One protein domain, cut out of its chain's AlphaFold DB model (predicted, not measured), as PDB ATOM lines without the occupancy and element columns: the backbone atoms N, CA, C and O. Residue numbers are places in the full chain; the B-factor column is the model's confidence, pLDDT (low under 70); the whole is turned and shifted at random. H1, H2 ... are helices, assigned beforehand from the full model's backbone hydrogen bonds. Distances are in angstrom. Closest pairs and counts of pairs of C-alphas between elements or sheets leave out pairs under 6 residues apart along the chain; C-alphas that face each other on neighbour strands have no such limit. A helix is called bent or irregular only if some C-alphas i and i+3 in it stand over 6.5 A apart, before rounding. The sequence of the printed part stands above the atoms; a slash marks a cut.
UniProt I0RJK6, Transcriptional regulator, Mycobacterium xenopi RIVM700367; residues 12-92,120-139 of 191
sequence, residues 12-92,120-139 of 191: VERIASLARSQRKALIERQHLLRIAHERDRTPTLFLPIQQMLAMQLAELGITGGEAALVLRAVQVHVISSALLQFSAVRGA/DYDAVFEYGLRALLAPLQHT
ATOM      1  N   VAL A  12       6.513 -38.376  17.662       97.25
ATOM      2  CA  VAL A  12       7.880 -38.820  17.336       97.25
ATOM      3  C   VAL A  12       8.884 -37.670  17.454       97.25
ATOM      4  O   VAL A  12       9.951 -37.854  18.040       97.25
ATOM      5  N   GLU A  13       8.545 -36.473  16.967       97.06
ATOM      6  CA  GLU A  13       9.386 -35.277  17.130       97.06
ATOM      7  C   GLU A  13       9.536 -34.893  18.604       97.06
ATOM      8  O   GLU A  13      10.652 -34.628  19.055       97.06
ATOM      9  N   ARG A  14       8.452 -34.968  19.385       98.06
ATOM     10  CA  ARG A  14       8.491 -34.717  20.832       98.06
ATOM     11  C   ARG A  14       9.345 -35.738  21.579       98.06
ATOM     12  O   ARG A  14      10.102 -35.352  22.468       98.06
ATOM     13  N   ILE A  15       9.299 -37.022  21.206       98.19
ATOM     14  CA  ILE A  15      10.211 -38.053  21.740       98.19
ATOM     15  C   ILE A  15      11.669 -37.700  21.416       98.19
ATOM     16  O   ILE A  15      12.525 -37.769  22.300       98.19
ATOM     17  N   ALA A  16      11.958 -37.285  20.180       98.25
ATOM     18  CA  ALA A  16      13.305 -36.879  19.789       98.25
ATOM     19  C   ALA A  16      13.784 -35.640  20.572       98.25
ATOM     20  O   ALA A  16      14.903 -35.624  21.085       98.25
ATOM     21  N   SER A  17      12.924 -34.628  20.737       98.25
ATOM     22  CA  SER A  17      13.201 -33.430  21.543       98.25
ATOM     23  C   SER A  17      13.480 -33.771  23.008       98.25
ATOM     24  O   SER A  17      14.413 -33.235  23.610       98.25
ATOM     25  N   LEU A  18      12.698 -34.684  23.587       97.88
ATOM     26  CA  LEU A  18      12.894 -35.182  24.947       97.88
ATOM     27  C   LEU A  18      14.246 -35.886  25.097       97.88
ATOM     28  O   LEU A  18      14.973 -35.608  26.050       97.88
ATOM     29  N   ALA A  19      14.608 -36.747  24.142       98.06
ATOM     30  CA  ALA A  19      15.886 -37.455  24.132       98.06
ATOM     31  C   ALA A  19      17.082 -36.487  24.073       98.06
ATOM     32  O   ALA A  19      18.002 -36.596  24.889       98.06
ATOM     33  N   ARG A  20      17.041 -35.495  23.173       97.75
ATOM     34  CA  ARG A  20      18.063 -34.434  23.059       97.75
ATOM     35  C   ARG A  20      18.204 -33.639  24.349       97.75
ATOM     36  O   ARG A  20      19.304 -33.483  24.879       97.75
ATOM     37  N   SER A  21      17.077 -33.177  24.883       96.50
ATOM     38  CA  SER A  21      17.040 -32.361  26.097       96.50
ATOM     39  C   SER A  21      17.551 -33.131  27.311       96.50
ATOM     40  O   SER A  21      18.289 -32.588  28.136       96.50
ATOM     41  N   GLN A  22      17.212 -34.418  27.406       95.56
ATOM     42  CA  GLN A  22      17.720 -35.291  28.451       95.56
ATOM     43  C   GLN A  22      19.231 -35.500  28.319       95.56
ATOM     44  O   GLN A  22      19.941 -35.348  29.312       95.56
ATOM     45  N   ARG A  23      19.731 -35.815  27.117       94.88
ATOM     46  CA  ARG A  23      21.166 -36.002  26.862       94.88
ATOM     47  C   ARG A  23      21.966 -34.763  27.247       94.88
ATOM     48  O   ARG A  23      22.918 -34.869  28.017       94.88
ATOM     49  N   LYS A  24      21.526 -33.586  26.798       93.12
ATOM     50  CA  LYS A  24      22.129 -32.301  27.168       93.12
ATOM     51  C   LYS A  24      22.170 -32.117  28.686       93.12
ATOM     52  O   LYS A  24      23.228 -31.850  29.248       93.12
ATOM     53  N   ALA A  25      21.050 -32.355  29.371       92.00
ATOM     54  CA  ALA A  25      20.991 -32.244  30.824       92.00
ATOM     55  C   ALA A  25      21.913 -33.245  31.548       92.00
ATOM     56  O   ALA A  25      22.459 -32.905  32.596       92.00
ATOM     57  N   LEU A  26      22.089 -34.465  31.025       90.62
ATOM     58  CA  LEU A  26      23.015 -35.461  31.582       90.62
ATOM     59  C   LEU A  26      24.472 -35.013  31.461       90.62
ATOM     60  O   LEU A  26      25.214 -35.123  32.438       90.62
ATOM     61  N   ILE A  27      24.854 -34.481  30.297       88.88
ATOM     62  CA  ILE A  27      26.202 -33.963  30.035       88.88
ATOM     63  C   ILE A  27      26.493 -32.766  30.953       88.88
ATOM     64  O   ILE A  27      27.498 -32.751  31.659       88.88
ATOM     65  N   GLU A  28      25.578 -31.796  31.024       88.50
ATOM     66  CA  GLU A  28      25.755 -30.574  31.821       88.50
ATOM     67  C   GLU A  28      25.728 -30.826  33.338       88.50
ATOM     68  O   GLU A  28      26.377 -30.122  34.113       88.50
ATOM     69  N   ARG A  29      24.949 -31.813  33.795       87.31
ATOM     70  CA  ARG A  29      24.642 -32.016  35.224       87.31
ATOM     71  C   ARG A  29      25.159 -33.339  35.770       87.31
ATOM     72  O   ARG A  29      24.598 -33.876  36.726       87.31
ATOM     73  N   GLN A  30      26.248 -33.852  35.209       81.12
ATOM     74  CA  GLN A  30      26.837 -35.139  35.585       81.12
ATOM     75  C   GLN A  30      27.027 -35.315  37.106       81.12
ATOM     76  O   GLN A  30      26.754 -36.378  37.662       81.12
ATOM     77  N   HIS A  31      27.465 -34.264  37.802       81.31
ATOM     78  CA  HIS A  31      27.683 -34.295  39.250       81.31
ATOM     79  C   HIS A  31      26.399 -34.616  40.037       81.31
ATOM     80  O   HIS A  31      26.465 -35.302  41.056       81.31
ATOM     81  N   LEU A  32      25.228 -34.197  39.545       80.81
ATOM     82  CA  LEU A  32      23.935 -34.532  40.146       80.81
ATOM     83  C   LEU A  32      23.566 -35.997  39.924       80.81
ATOM     84  O   LEU A  32      22.932 -36.601  40.786       80.81
ATOM     85  N   LEU A  33      23.979 -36.578  38.795       83.31
ATOM     86  CA  LEU A  33      23.756 -37.993  38.511       83.31
ATOM     87  C   LEU A  33      24.536 -38.874  39.485       83.31
ATOM     88  O   LEU A  33      23.974 -39.803  40.060       83.31
ATOM     89  N   ARG A  34      25.803 -38.519  39.734       81.94
ATOM     90  CA  ARG A  34      26.641 -39.181  40.739       81.94
ATOM     91  C   ARG A  34      26.006 -39.114  42.133       81.94
ATOM     92  O   ARG A  34      25.845 -40.140  42.777       81.94
ATOM     93  N   ILE A  35      25.570 -37.928  42.559       83.81
ATOM     94  CA  ILE A  35      24.898 -37.712  43.854       83.81
ATOM     95  C   ILE A  35      23.608 -38.533  43.983       83.81
ATOM     96  O   ILE A  35      23.308 -39.056  45.058       83.81
ATOM     97  N   ALA A  36      22.819 -38.610  42.909       82.94
ATOM     98  CA  ALA A  36      21.593 -39.395  42.884       82.94
ATOM     99  C   ALA A  36      21.889 -40.895  42.967       82.94
ATOM    100  O   ALA A  36      21.177 -41.607  43.671       82.94
ATOM    101  N   HIS A  37      22.945 -41.355  42.294       84.75
ATOM    102  CA  HIS A  37      23.391 -42.741  42.354       84.75
ATOM    103  C   HIS A  37      23.869 -43.125  43.756       84.75
ATOM    104  O   HIS A  37      23.378 -44.100  44.305       84.75
ATOM    105  N   GLU A  38      24.713 -42.300  44.383       88.69
ATOM    106  CA  GLU A  38      25.194 -42.493  45.764       88.69
ATOM    107  C   GLU A  38      24.066 -42.557  46.810       88.69
ATOM    108  O   GLU A  38      24.282 -43.011  47.928       88.69
ATOM    109  N   ARG A  39      22.868 -42.068  46.470       88.44
ATOM    110  CA  ARG A  39      21.687 -42.048  47.346       88.44
ATOM    111  C   ARG A  39      20.591 -43.027  46.918       88.44
ATOM    112  O   ARG A  39      19.473 -42.910  47.419       88.44
ATOM    113  N   ASP A  40      20.856 -43.902  45.946       87.94
ATOM    114  CA  ASP A  40      19.866 -44.816  45.356       87.94
ATOM    115  C   ASP A  40      18.600 -44.104  44.829       87.94
ATOM    116  O   ASP A  40      17.489 -44.636  44.826       87.94
ATOM    117  N   ARG A  41      18.746 -42.855  44.366       89.56
ATOM    118  CA  ARG A  41      17.649 -42.009  43.856       89.56
ATOM    119  C   ARG A  41      17.587 -41.919  42.336       89.56
ATOM    120  O   ARG A  41      16.691 -41.253  41.817       89.56
ATOM    121  N   THR A  42      18.478 -42.591  41.607       86.06
ATOM    122  CA  THR A  42      18.470 -42.600  40.133       86.06
ATOM    123  C   THR A  42      17.112 -43.000  39.533       86.06
ATOM    124  O   THR A  42      16.658 -42.302  38.623       86.06
ATOM    125  N   PRO A  43      16.389 -44.019  40.050       85.50
ATOM    126  CA  PRO A  43      15.057 -44.346  39.536       85.50
ATOM    127  C   PRO A  43      14.061 -43.186  39.679       85.50
ATOM    128  O   PRO A  43      13.345 -42.857  38.736       85.50
ATOM    129  N   THR A  44      14.052 -42.506  40.831       89.62
ATOM    130  CA  THR A  44      13.182 -41.343  41.071       89.62
ATOM    131  C   THR A  44      13.570 -40.155  40.191       89.62
ATOM    132  O   THR A  44      12.698 -39.435  39.712       89.62
ATOM    133  N   LEU A  45      14.867 -39.959  39.939       88.25
ATOM    134  CA  LEU A  45      15.368 -38.881  39.088       88.25
ATOM    135  C   LEU A  45      14.881 -39.007  37.636       88.25
ATOM    136  O   LEU A  45      14.615 -37.988  36.996       88.25
ATOM    137  N   PHE A  46      14.771 -40.232  37.115       91.06
ATOM    138  CA  PHE A  46      14.334 -40.490  35.739       91.06
ATOM    139  C   PHE A  46      12.824 -40.672  35.583       91.06
ATOM    140  O   PHE A  46      12.326 -40.614  34.462       91.06
ATOM    141  N   LEU A  47      12.071 -40.827  36.671       93.44
ATOM    142  CA  LEU A  47      10.623 -41.016  36.592       93.44
ATOM    143  C   LEU A  47       9.897 -39.939  35.751       93.44
ATOM    144  O   LEU A  47       9.086 -40.325  34.910       93.44
ATOM    145  N   PRO A  48      10.198 -38.626  35.871       94.06
ATOM    146  CA  PRO A  48       9.502 -37.613  35.077       94.06
ATOM    147  C   PRO A  48       9.676 -37.807  33.566       94.06
ATOM    148  O   PRO A  48       8.706 -37.750  32.816       94.06
ATOM    149  N   ILE A  49      10.898 -38.100  33.109       95.06
ATOM    150  CA  ILE A  49      11.165 -38.296  31.678       95.06
ATOM    151  C   ILE A  49      10.551 -39.604  31.167       95.06
ATOM    152  O   ILE A  49      10.031 -39.648  30.056       95.06
ATOM    153  N   GLN A  50      10.515 -40.646  32.002       95.94
ATOM    154  CA  GLN A  50       9.819 -41.891  31.677       95.94
ATOM    155  C   GLN A  50       8.311 -41.666  31.504       95.94
ATOM    156  O   GLN A  50       7.724 -42.174  30.552       95.94
ATOM    157  N   GLN A  51       7.689 -40.869  32.378       96.81
ATOM    158  CA  GLN A  51       6.272 -40.513  32.264       96.81
ATOM    159  C   GLN A  51       5.992 -39.701  30.995       96.81
ATOM    160  O   GLN A  51       5.044 -40.006  30.277       96.81
ATOM    161  N   MET A  52       6.839 -38.719  30.670       97.12
ATOM    162  CA  MET A  52       6.701 -37.925  29.442       97.12
ATOM    163  C   MET A  52       6.814 -38.785  28.182       97.12
ATOM    164  O   MET A  52       5.956 -38.691  27.308       97.12
ATOM    165  N   LEU A  53       7.811 -39.671  28.112       97.38
ATOM    166  CA  LEU A  53       7.961 -40.612  26.998       97.38
ATOM    167  C   LEU A  53       6.765 -41.566  26.890       97.38
ATOM    168  O   LEU A  53       6.273 -41.800  25.790       97.38
ATOM    169  N   ALA A  54       6.263 -42.079  28.016       97.75
ATOM    170  CA  ALA A  54       5.091 -42.949  28.025       97.75
ATOM    171  C   ALA A  54       3.836 -42.247  27.477       97.75
ATOM    172  O   ALA A  54       3.079 -42.872  26.740       97.75
ATOM    173  N   MET A  55       3.642 -40.954  27.777       96.94
ATOM    174  CA  MET A  55       2.543 -40.170  27.197       96.94
ATOM    175  C   MET A  55       2.657 -40.082  25.670       96.94
ATOM    176  O   MET A  55       1.678 -40.331  24.976       96.94
ATOM    177  N   GLN A  56       3.857 -39.819  25.139       97.50
ATOM    178  CA  GLN A  56       4.058 -39.733  23.687       97.50
ATOM    179  C   GLN A  56       3.857 -41.083  22.986       97.50
ATOM    180  O   GLN A  56       3.272 -41.149  21.908       97.50
ATOM    181  N   LEU A  57       4.300 -42.180  23.603       97.56
ATOM    182  CA  LEU A  57       4.078 -43.525  23.067       97.56
ATOM    183  C   LEU A  57       2.591 -43.901  23.066       97.56
ATOM    184  O   LEU A  57       2.113 -44.495  22.100       97.56
ATOM    185  N   ALA A  58       1.847 -43.500  24.099       96.62
ATOM    186  CA  ALA A  58       0.408 -43.727  24.164       96.62
ATOM    187  C   ALA A  58      -0.356 -42.984  23.053       96.62
ATOM    188  O   ALA A  58      -1.301 -43.546  22.501       96.62
ATOM    189  N   GLU A  59       0.072 -41.775  22.668       95.81
ATOM    190  CA  GLU A  59      -0.488 -41.045  21.515       95.81
ATOM    191  C   GLU A  59      -0.287 -41.795  20.186       95.81
ATOM    192  O   GLU A  59      -1.127 -41.711  19.292       95.81
ATOM    193  N   LEU A  60       0.784 -42.586  20.076       95.31
ATOM    194  CA  LEU A  60       1.050 -43.471  18.934       95.31
ATOM    195  C   LEU A  60       0.309 -44.820  19.030       95.31
ATOM    196  O   LEU A  60       0.479 -45.679  18.167       95.31
ATOM    197  N   GLY A  61      -0.492 -45.039  20.080       95.69
ATOM    198  CA  GLY A  61      -1.170 -46.311  20.355       95.69
ATOM    199  C   GLY A  61      -0.265 -47.400  20.942       95.69
ATOM    200  O   GLY A  61      -0.719 -48.524  21.161       95.69
ATOM    201  N   ILE A  62       0.996 -47.081  21.240       96.50
ATOM    202  CA  ILE A  62       1.984 -48.018  21.773       96.50
ATOM    203  C   ILE A  62       1.869 -48.020  23.296       96.50
ATOM    204  O   ILE A  62       2.099 -47.012  23.963       96.50
ATOM    205  N   THR A  63       1.510 -49.165  23.874       96.12
ATOM    206  CA  THR A  63       1.235 -49.286  25.315       96.12
ATOM    207  C   THR A  63       1.817 -50.576  25.901       96.12
ATOM    208  O   THR A  63       2.324 -51.442  25.189       96.12
ATOM    209  N   GLY A  64       1.785 -50.709  27.231       96.06
ATOM    210  CA  GLY A  64       2.181 -51.939  27.921       96.06
ATOM    211  C   GLY A  64       3.646 -52.337  27.696       96.06
ATOM    212  O   GLY A  64       4.550 -51.507  27.784       96.06
ATOM    213  N   GLY A  65       3.884 -53.628  27.445       97.31
ATOM    214  CA  GLY A  65       5.234 -54.182  27.303       97.31
ATOM    215  C   GLY A  65       6.015 -53.613  26.117       97.31
ATOM    216  O   GLY A  65       7.213 -53.377  26.239       97.31
ATOM    217  N   GLU A  66       5.338 -53.327  25.004       95.88
ATOM    218  CA  GLU A  66       5.960 -52.718  23.824       95.88
ATOM    219  C   GLU A  66       6.436 -51.293  24.128       95.88
ATOM    220  O   GLU A  66       7.603 -50.971  23.907       95.88
ATOM    221  N   ALA A  67       5.580 -50.473  24.749       97.44
ATOM    222  CA  ALA A  67       5.967 -49.132  25.185       97.44
ATOM    223  C   ALA A  67       7.163 -49.168  26.144       97.44
ATOM    224  O   ALA A  67       8.069 -48.344  26.035       97.44
ATOM    225  N   ALA A  68       7.200 -50.145  27.056       97.81
ATOM    226  CA  ALA A  68       8.321 -50.313  27.973       97.81
ATOM    227  C   ALA A  68       9.636 -50.627  27.239       97.81
ATOM    228  O   ALA A  68      10.682 -50.113  27.637       97.81
ATOM    229  N   LEU A  69       9.603 -51.440  26.177       97.94
ATOM    230  CA  LEU A  69      10.784 -51.738  25.363       97.94
ATOM    231  C   LEU A  69      11.267 -50.504  24.601       97.94
ATOM    232  O   LEU A  69      12.447 -50.171  24.692       97.94
ATOM    233  N   VAL A  70      10.364 -49.790  23.923       97.69
ATOM    234  CA  VAL A  70      10.709 -48.573  23.171       97.69
ATOM    235  C   VAL A  70      11.288 -47.508  24.101       97.69
ATOM    236  O   VAL A  70      12.370 -46.979  23.851       97.69
ATOM    237  N   LEU A  71      10.619 -47.243  25.225       97.69
ATOM    238  CA  LEU A  71      11.083 -46.288  26.229       97.69
ATOM    239  C   LEU A  71      12.476 -46.657  26.752       97.69
ATOM    240  O   LEU A  71      13.343 -45.788  26.845       97.69
ATOM    241  N   ARG A  72      12.718 -47.932  27.080       97.56
ATOM    242  CA  ARG A  72      14.032 -48.397  27.552       97.56
ATOM    243  C   ARG A  72      15.103 -48.254  26.481       97.56
ATOM    244  O   ARG A  72      16.196 -47.814  26.815       97.56
ATOM    245  N   ALA A  73      14.798 -48.568  25.226       98.31
ATOM    246  CA  ALA A  73      15.738 -48.397  24.125       98.31
ATOM    247  C   ALA A  73      16.146 -46.923  23.964       98.31
ATOM    248  O   ALA A  73      17.337 -46.624  23.875       98.31
ATOM    249  N   VAL A  74      15.184 -45.994  24.043       98.19
ATOM    250  CA  VAL A  74      15.465 -44.548  24.022       98.19
ATOM    251  C   VAL A  74      16.335 -44.142  25.214       98.19
ATOM    252  O   VAL A  74      17.338 -43.456  25.032       98.19
ATOM    253  N   GLN A  75      16.000 -44.585  26.430       97.12
ATOM    254  CA  GLN A  75      16.787 -44.267  27.629       97.12
ATOM    255  C   GLN A  75      18.219 -44.810  27.551       97.12
ATOM    256  O   GLN A  75      19.153 -44.088  27.891       97.12
ATOM    257  N   VAL A  76      18.409 -46.048  27.084       96.81
ATOM    258  CA  VAL A  76      19.741 -46.647  26.905       96.81
ATOM    259  C   VAL A  76      20.552 -45.846  25.889       96.81
ATOM    260  O   VAL A  76      21.688 -45.493  26.186       96.81
ATOM    261  N   HIS A  77      19.972 -45.482  24.741       97.69
ATOM    262  CA  HIS A  77      20.654 -44.659  23.732       97.69
ATOM    263  C   HIS A  77      21.091 -43.295  24.291       97.69
ATOM    264  O   HIS A  77      22.244 -42.879  24.153       97.69
ATOM    265  N   VAL A  78      20.186 -42.610  24.991       96.25
ATOM    266  CA  VAL A  78      20.450 -41.300  25.604       96.25
ATOM    267  C   VAL A  78      21.536 -41.380  26.678       96.25
ATOM    268  O   VAL A  78      22.454 -40.561  26.682       96.25
ATOM    269  N   ILE A  79      21.454 -42.352  27.588       92.56
ATOM    270  CA  ILE A  79      22.405 -42.474  28.700       92.56
ATOM    271  C   ILE A  79      23.781 -42.902  28.182       92.56
ATOM    272  O   ILE A  79      24.776 -42.272  28.538       92.56
ATOM    273  N   SER A  80      23.849 -43.918  27.319       92.81
ATOM    274  CA  SER A  80      25.116 -44.402  26.759       92.81
ATOM    275  C   SER A  80      25.826 -43.324  25.941       92.81
ATOM    276  O   SER A  80      27.025 -43.123  26.113       92.81
ATOM    277  N   SER A  81      25.099 -42.569  25.111       93.50
ATOM    278  CA  SER A  81      25.701 -41.477  24.330       93.50
ATOM    279  C   SER A  81      26.231 -40.336  25.205       93.50
ATOM    280  O   SER A  81      27.308 -39.812  24.930       93.50
ATOM    281  N   ALA A  82      25.530 -39.979  26.288       90.62
ATOM    282  CA  ALA A  82      26.015 -38.982  27.243       90.62
ATOM    283  C   ALA A  82      27.299 -39.442  27.962       90.62
ATOM    284  O   ALA A  82      28.187 -38.627  28.211       90.62
ATOM    285  N   LEU A  83      27.410 -40.737  28.285       85.81
ATOM    286  CA  LEU A  83      28.608 -41.312  28.907       85.81
ATOM    287  C   LEU A  83      29.809 -41.343  27.953       85.81
ATOM    288  O   LEU A  83      30.919 -41.038  28.382       85.81
ATOM    289  N   LEU A  84      29.601 -41.675  26.677       83.88
ATOM    290  CA  LEU A  84      30.676 -41.713  25.680       83.88
ATOM    291  C   LEU A  84      31.264 -40.325  25.419       83.88
ATOM    292  O   LEU A  84      32.476 -40.147  25.534       83.88
ATOM    293  N   GLN A  85      30.415 -39.318  25.185       79.25
ATOM    294  CA  GLN A  85      30.906 -37.953  24.984       79.25
ATOM    295  C   GLN A  85      31.613 -37.410  26.229       79.25
ATOM    296  O   GLN A  85      32.588 -36.671  26.132       79.25
ATOM    297  N   PHE A  86      31.163 -37.811  27.418       71.81
ATOM    298  CA  PHE A  86      31.844 -37.472  28.657       71.81
ATOM    299  C   PHE A  86      33.269 -38.053  28.737       71.81
ATOM    300  O   PHE A  86      34.202 -37.335  29.112       71.81
ATOM    301  N   SER A  87      33.446 -39.330  28.387       63.38
ATOM    302  CA  SER A  87      34.759 -39.989  28.378       63.38
ATOM    303  C   SER A  87      35.715 -39.330  27.381       63.38
ATOM    304  O   SER A  87      36.864 -39.063  27.732       63.38
ATOM    305  N   ALA A  88      35.220 -38.973  26.192       65.31
ATOM    306  CA  ALA A  88      36.004 -38.286  25.168       65.31
ATOM    307  C   ALA A  88      36.468 -36.881  25.606       65.31
ATOM    308  O   ALA A  88      37.619 -36.510  25.397       65.31
ATOM    309  N   VAL A  89      35.618 -36.107  26.297       60.16
ATOM    310  CA  VAL A  89      35.958 -34.742  26.758       60.16
ATOM    311  C   VAL A  89      37.025 -34.728  27.866       60.16
ATOM    312  O   VAL A  89      37.764 -33.752  27.991       60.16
ATOM    313  N   ARG A  90      37.132 -35.785  28.687       56.84
ATOM    314  CA  ARG A  90      38.165 -35.881  29.743       56.84
ATOM    315  C   ARG A  90      39.439 -36.603  29.306       56.84
ATOM    316  O   ARG A  90      40.485 -36.369  29.908       56.84
ATOM    317  N   GLY A  91      39.361 -37.462  28.295       50.00
ATOM    318  CA  GLY A  91      40.492 -38.200  27.744       50.00
ATOM    319  C   GLY A  91      41.147 -37.452  26.590       50.00
ATOM    320  O   GLY A  91      41.028 -37.866  25.444       50.00
ATOM    321  N   ALA A  92      41.866 -36.360  26.860       49.69
ATOM    322  CA  ALA A  92      42.793 -35.844  25.856       49.69
ATOM    323  C   ALA A  92      43.824 -36.948  25.538       49.69
ATOM    324  O   ALA A  92      44.603 -37.307  26.422       49.69
ATOM    325  N   ASP A 120      32.448 -37.477  15.892       87.12
ATOM    326  CA  ASP A 120      31.382 -36.525  16.204       87.12
ATOM    327  C   ASP A 120      30.255 -37.246  16.965       87.12
ATOM    328  O   ASP A 120      29.303 -37.784  16.391       87.12
ATOM    329  N   TYR A 121      30.371 -37.275  18.293       88.88
ATOM    330  CA  TYR A 121      29.395 -37.922  19.173       88.88
ATOM    331  C   TYR A 121      27.990 -37.310  19.104       88.88
ATOM    332  O   TYR A 121      27.020 -38.001  19.441       88.88
ATOM    333  N   ASP A 122      27.855 -36.047  18.688       91.94
ATOM    334  CA  ASP A 122      26.550 -35.419  18.481       91.94
ATOM    335  C   ASP A 122      25.910 -35.956  17.194       91.94
ATOM    336  O   ASP A 122      24.757 -36.402  17.221       91.94
ATOM    337  N   ALA A 123      26.672 -36.035  16.096       93.12
ATOM    338  CA  ALA A 123      26.204 -36.634  14.846       93.12
ATOM    339  C   ALA A 123      25.845 -38.123  15.005       93.12
ATOM    340  O   ALA A 123      24.794 -38.562  14.527       93.12
ATOM    341  N   VAL A 124      26.664 -38.899  15.722       93.81
ATOM    342  CA  VAL A 124      26.391 -40.321  16.006       93.81
ATOM    343  C   VAL A 124      25.135 -40.483  16.866       93.81
ATOM    344  O   VAL A 124      24.305 -41.359  16.597       93.81
ATOM    345  N   PHE A 125      24.945 -39.627  17.876       96.12
ATOM    346  CA  PHE A 125      23.729 -39.634  18.688       96.12
ATOM    347  C   PHE A 125      22.477 -39.374  17.842       96.12
ATOM    348  O   PHE A 125      21.507 -40.129  17.961       96.12
ATOM    349  N   GLU A 126      22.495 -38.352  16.984       98.00
ATOM    350  CA  GLU A 126      21.364 -38.019  16.112       98.00
ATOM    351  C   GLU A 126      21.087 -39.124  15.087       98.00
ATOM    352  O   GLU A 126      19.928 -39.495  14.875       98.00
ATOM    353  N   TYR A 127      22.134 -39.717  14.502       97.62
ATOM    354  CA  TYR A 127      21.991 -40.854  13.595       97.62
ATOM    355  C   TYR A 127      21.296 -42.034  14.287       97.62
ATOM    356  O   TYR A 127      20.293 -42.547  13.776       97.62
ATOM    357  N   GLY A 128      21.785 -42.430  15.467       97.81
ATOM    358  CA  GLY A 128      21.211 -43.529  16.243       97.81
ATOM    359  C   GLY A 128      19.788 -43.239  16.720       97.81
ATOM    360  O   GLY A 128      18.922 -44.109  16.630       97.81
ATOM    361  N   LEU A 129      19.505 -42.003  17.147       98.38
ATOM    362  CA  LEU A 129      18.169 -41.594  17.579       98.38
ATOM    363  C   LEU A 129      17.180 -41.660  16.411       98.38
ATOM    364  O   LEU A 129      16.096 -42.223  16.551       98.38
ATOM    365  N   ARG A 130      17.558 -41.145  15.238       97.81
ATOM    366  CA  ARG A 130      16.727 -41.222  14.032       97.81
ATOM    367  C   ARG A 130      16.451 -42.670  13.633       97.81
ATOM    368  O   ARG A 130      15.305 -43.000  13.344       97.81
ATOM    369  N   ALA A 131      17.473 -43.527  13.638       97.81
ATOM    370  CA  ALA A 131      17.320 -44.944  13.311       97.81
ATOM    371  C   ALA A 131      16.386 -45.664  14.299       97.81
ATOM    372  O   ALA A 131      15.507 -46.415  13.881       97.81
ATOM    373  N   LEU A 132      16.522 -45.376  15.597       97.62
ATOM    374  CA  LEU A 132      15.679 -45.943  16.648       97.62
ATOM    375  C   LEU A 132      14.207 -45.527  16.514       97.62
ATOM    376  O   LEU A 132      13.312 -46.318  16.809       97.62
ATOM    377  N   LEU A 133      13.949 -44.292  16.079       97.12
ATOM    378  CA  LEU A 133      12.596 -43.748  15.950       97.12
ATOM    379  C   LEU A 133      11.950 -44.012  14.582       97.12
ATOM    380  O   LEU A 133      10.734 -43.880  14.460       97.12
ATOM    381  N   ALA A 134      12.717 -44.415  13.566       96.19
ATOM    382  CA  ALA A 134      12.211 -44.684  12.218       96.19
ATOM    383  C   ALA A 134      11.024 -45.675  12.165       96.19
ATOM    384  O   ALA A 134      10.074 -45.416  11.418       96.19
ATOM    385  N   PRO A 135      10.982 -46.762  12.968       94.25
ATOM    386  CA  PRO A 135       9.817 -47.647  13.003       94.25
ATOM    387  C   PRO A 135       8.540 -46.941  13.479       94.25
ATOM    388  O   PRO A 135       7.459 -47.221  12.970       94.25
ATOM    389  N   LEU A 136       8.665 -45.978  14.400       93.69
ATOM    390  CA  LEU A 136       7.530 -45.260  14.991       93.69
ATOM    391  C   LEU A 136       6.883 -44.267  14.018       93.69
ATOM    392  O   LEU A 136       5.706 -43.949  14.152       93.69
ATOM    393  N   GLN A 137       7.637 -43.796  13.020       88.44
ATOM    394  CA  GLN A 137       7.140 -42.891  11.974       88.44
ATOM    395  C   GLN A 137       6.108 -43.563  11.060       88.44
ATOM    396  O   GLN A 137       5.290 -42.892  10.438       88.44
ATOM    397  N   HIS A 138       6.144 -44.894  10.989       82.06
ATOM    398  CA  HIS A 138       5.272 -45.699  10.140       82.06
ATOM    399  C   HIS A 138       4.133 -46.356  10.925       82.06
ATOM    400  O   HIS A 138       3.310 -47.056  10.327       82.06
ATOM    401  N   THR A 139       4.059 -46.122  12.242       75.19
ATOM    402  CA  THR A 139       2.964 -46.591  13.088       75.19
ATOM    403  C   THR A 139       1.694 -45.852  12.689       75.19
ATOM    404  O   THR A 139       1.354 -44.790  13.207       75.19
TER     405      THR A 139
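What this domain is: This is residues 12 to 92 and 120 to 139 of the 191 residues of the protein "Transcriptional regulator" of Mycobacterium xenopi RIVM700367 (UniProt I0RJK6). Three helices, H1, H4 and H5, make a small bundle in which H4 and H5 lie side by side in opposite directions and H1 packs on both. H2 and H3 make an arm that folds back from the end of H1: H2 turns the corner, and H3 returns to H1 and H4 with its second half, leaving an open gap between H1, H2 and the first part of H3. The 101 printed residues have five named helices, H1 to H5 in chain order, and no named strand, and the class is all helix. The whole is compact, with a radius of gyration of the C-alphas of 14.1 A, yet flat in outline, spanning 43 by 33 by 18 A.

How they stand to each other: H1, residues 12 to 28, forms with H4, residues 64 to 90, and H5, residues 121 to 137, a bundle, that is, a group of helices set together. H4 touches H1 with residues 74 to 86 alone; the closest C-alphas, those of Arg 23 and Val 78, are 5.5 A apart. These two run the same way at a steep tilt of 37 degrees, only just beyond shallow. With residues 12 to 16 alone, H1 touches H5 at a shallow tilt of 27 degrees, opposite ways; the closest C-alphas are those of Val 12 and Gln 137, 6.8 A apart. H4, with residues 73 to 85 alone, touches H5 at a shallow tilt of 9 degrees, opposite ways, and the closest C-alphas are those of Gln 85 and Tyr 121, 6.0 A apart. H2, residues 30 to 38, is close to H1 but not clearly touching it, and their lines are about perpendicular at 85 degrees; the closest C-alphas, those of Leu 26 and Leu 33, are 7.4 A apart. H3, residues 42 to 59, only just touches H2, with 3 pairs of C-alphas within 8 A, and only at the corner; the closest C-alphas are those of Ala 36 and Thr 42, 5.3 A apart. With residues 49 to 56 alone, H3 touches H1 at a shallow tilt of 15 degrees, opposite ways, and the closest C-alphas are those of Ile 15 and Leu 53, 6.3 A apart. Residues 50 to 58 of H3 touch residues 67 to 71 of H4 at a steep tilt of 52 degrees, opposite ways; the closest C-alphas, those of Leu 57 and Ala 67, are 6.3 A apart. H2 is apart from H4 and H5, and H3 is apart from H5. In H1, H2 and H4 every O i to N i+4 pair is within hydrogen-bond range, against 12 of 14 in H3 and 11 of 13 in H5.

Where its parts are: H1 begins at C-alpha 12, (7.880, -38.820, 17.336), and is 24.4 A long from first to last C-alpha. H2 measures 12.7 A. H3 measures 26.6 A, with a kink of 40 degrees near residue 49; it is irregular, C-alphas 45 and 48 being 7.2 A apart. H4, the longest, measures 39.4 A and ends at C-alpha 90, (38.165, -35.881, 29.743). H5 measures 23.9 A and ends at C-alpha 137, (7.140, -42.891, 11.974); it has a kink of 27 degrees near residue 131 and is irregular, C-alphas 132 and 135 being 7.1 A apart.

The domain as a whole: The two C-alphas farthest apart are those of Gly 61 and Ala 92, 45.5 A. Residues 93 to 119 are cut out, and C-alphas 92 and 120 are 15.0 A apart across the cut, which lies in the link from H4 to H5. The links H1 to H2, H2 to H3 and H3 to H4 are tight. The mean pLDDT of the printed part is 90.7, and residues 87 to 92 are under 70.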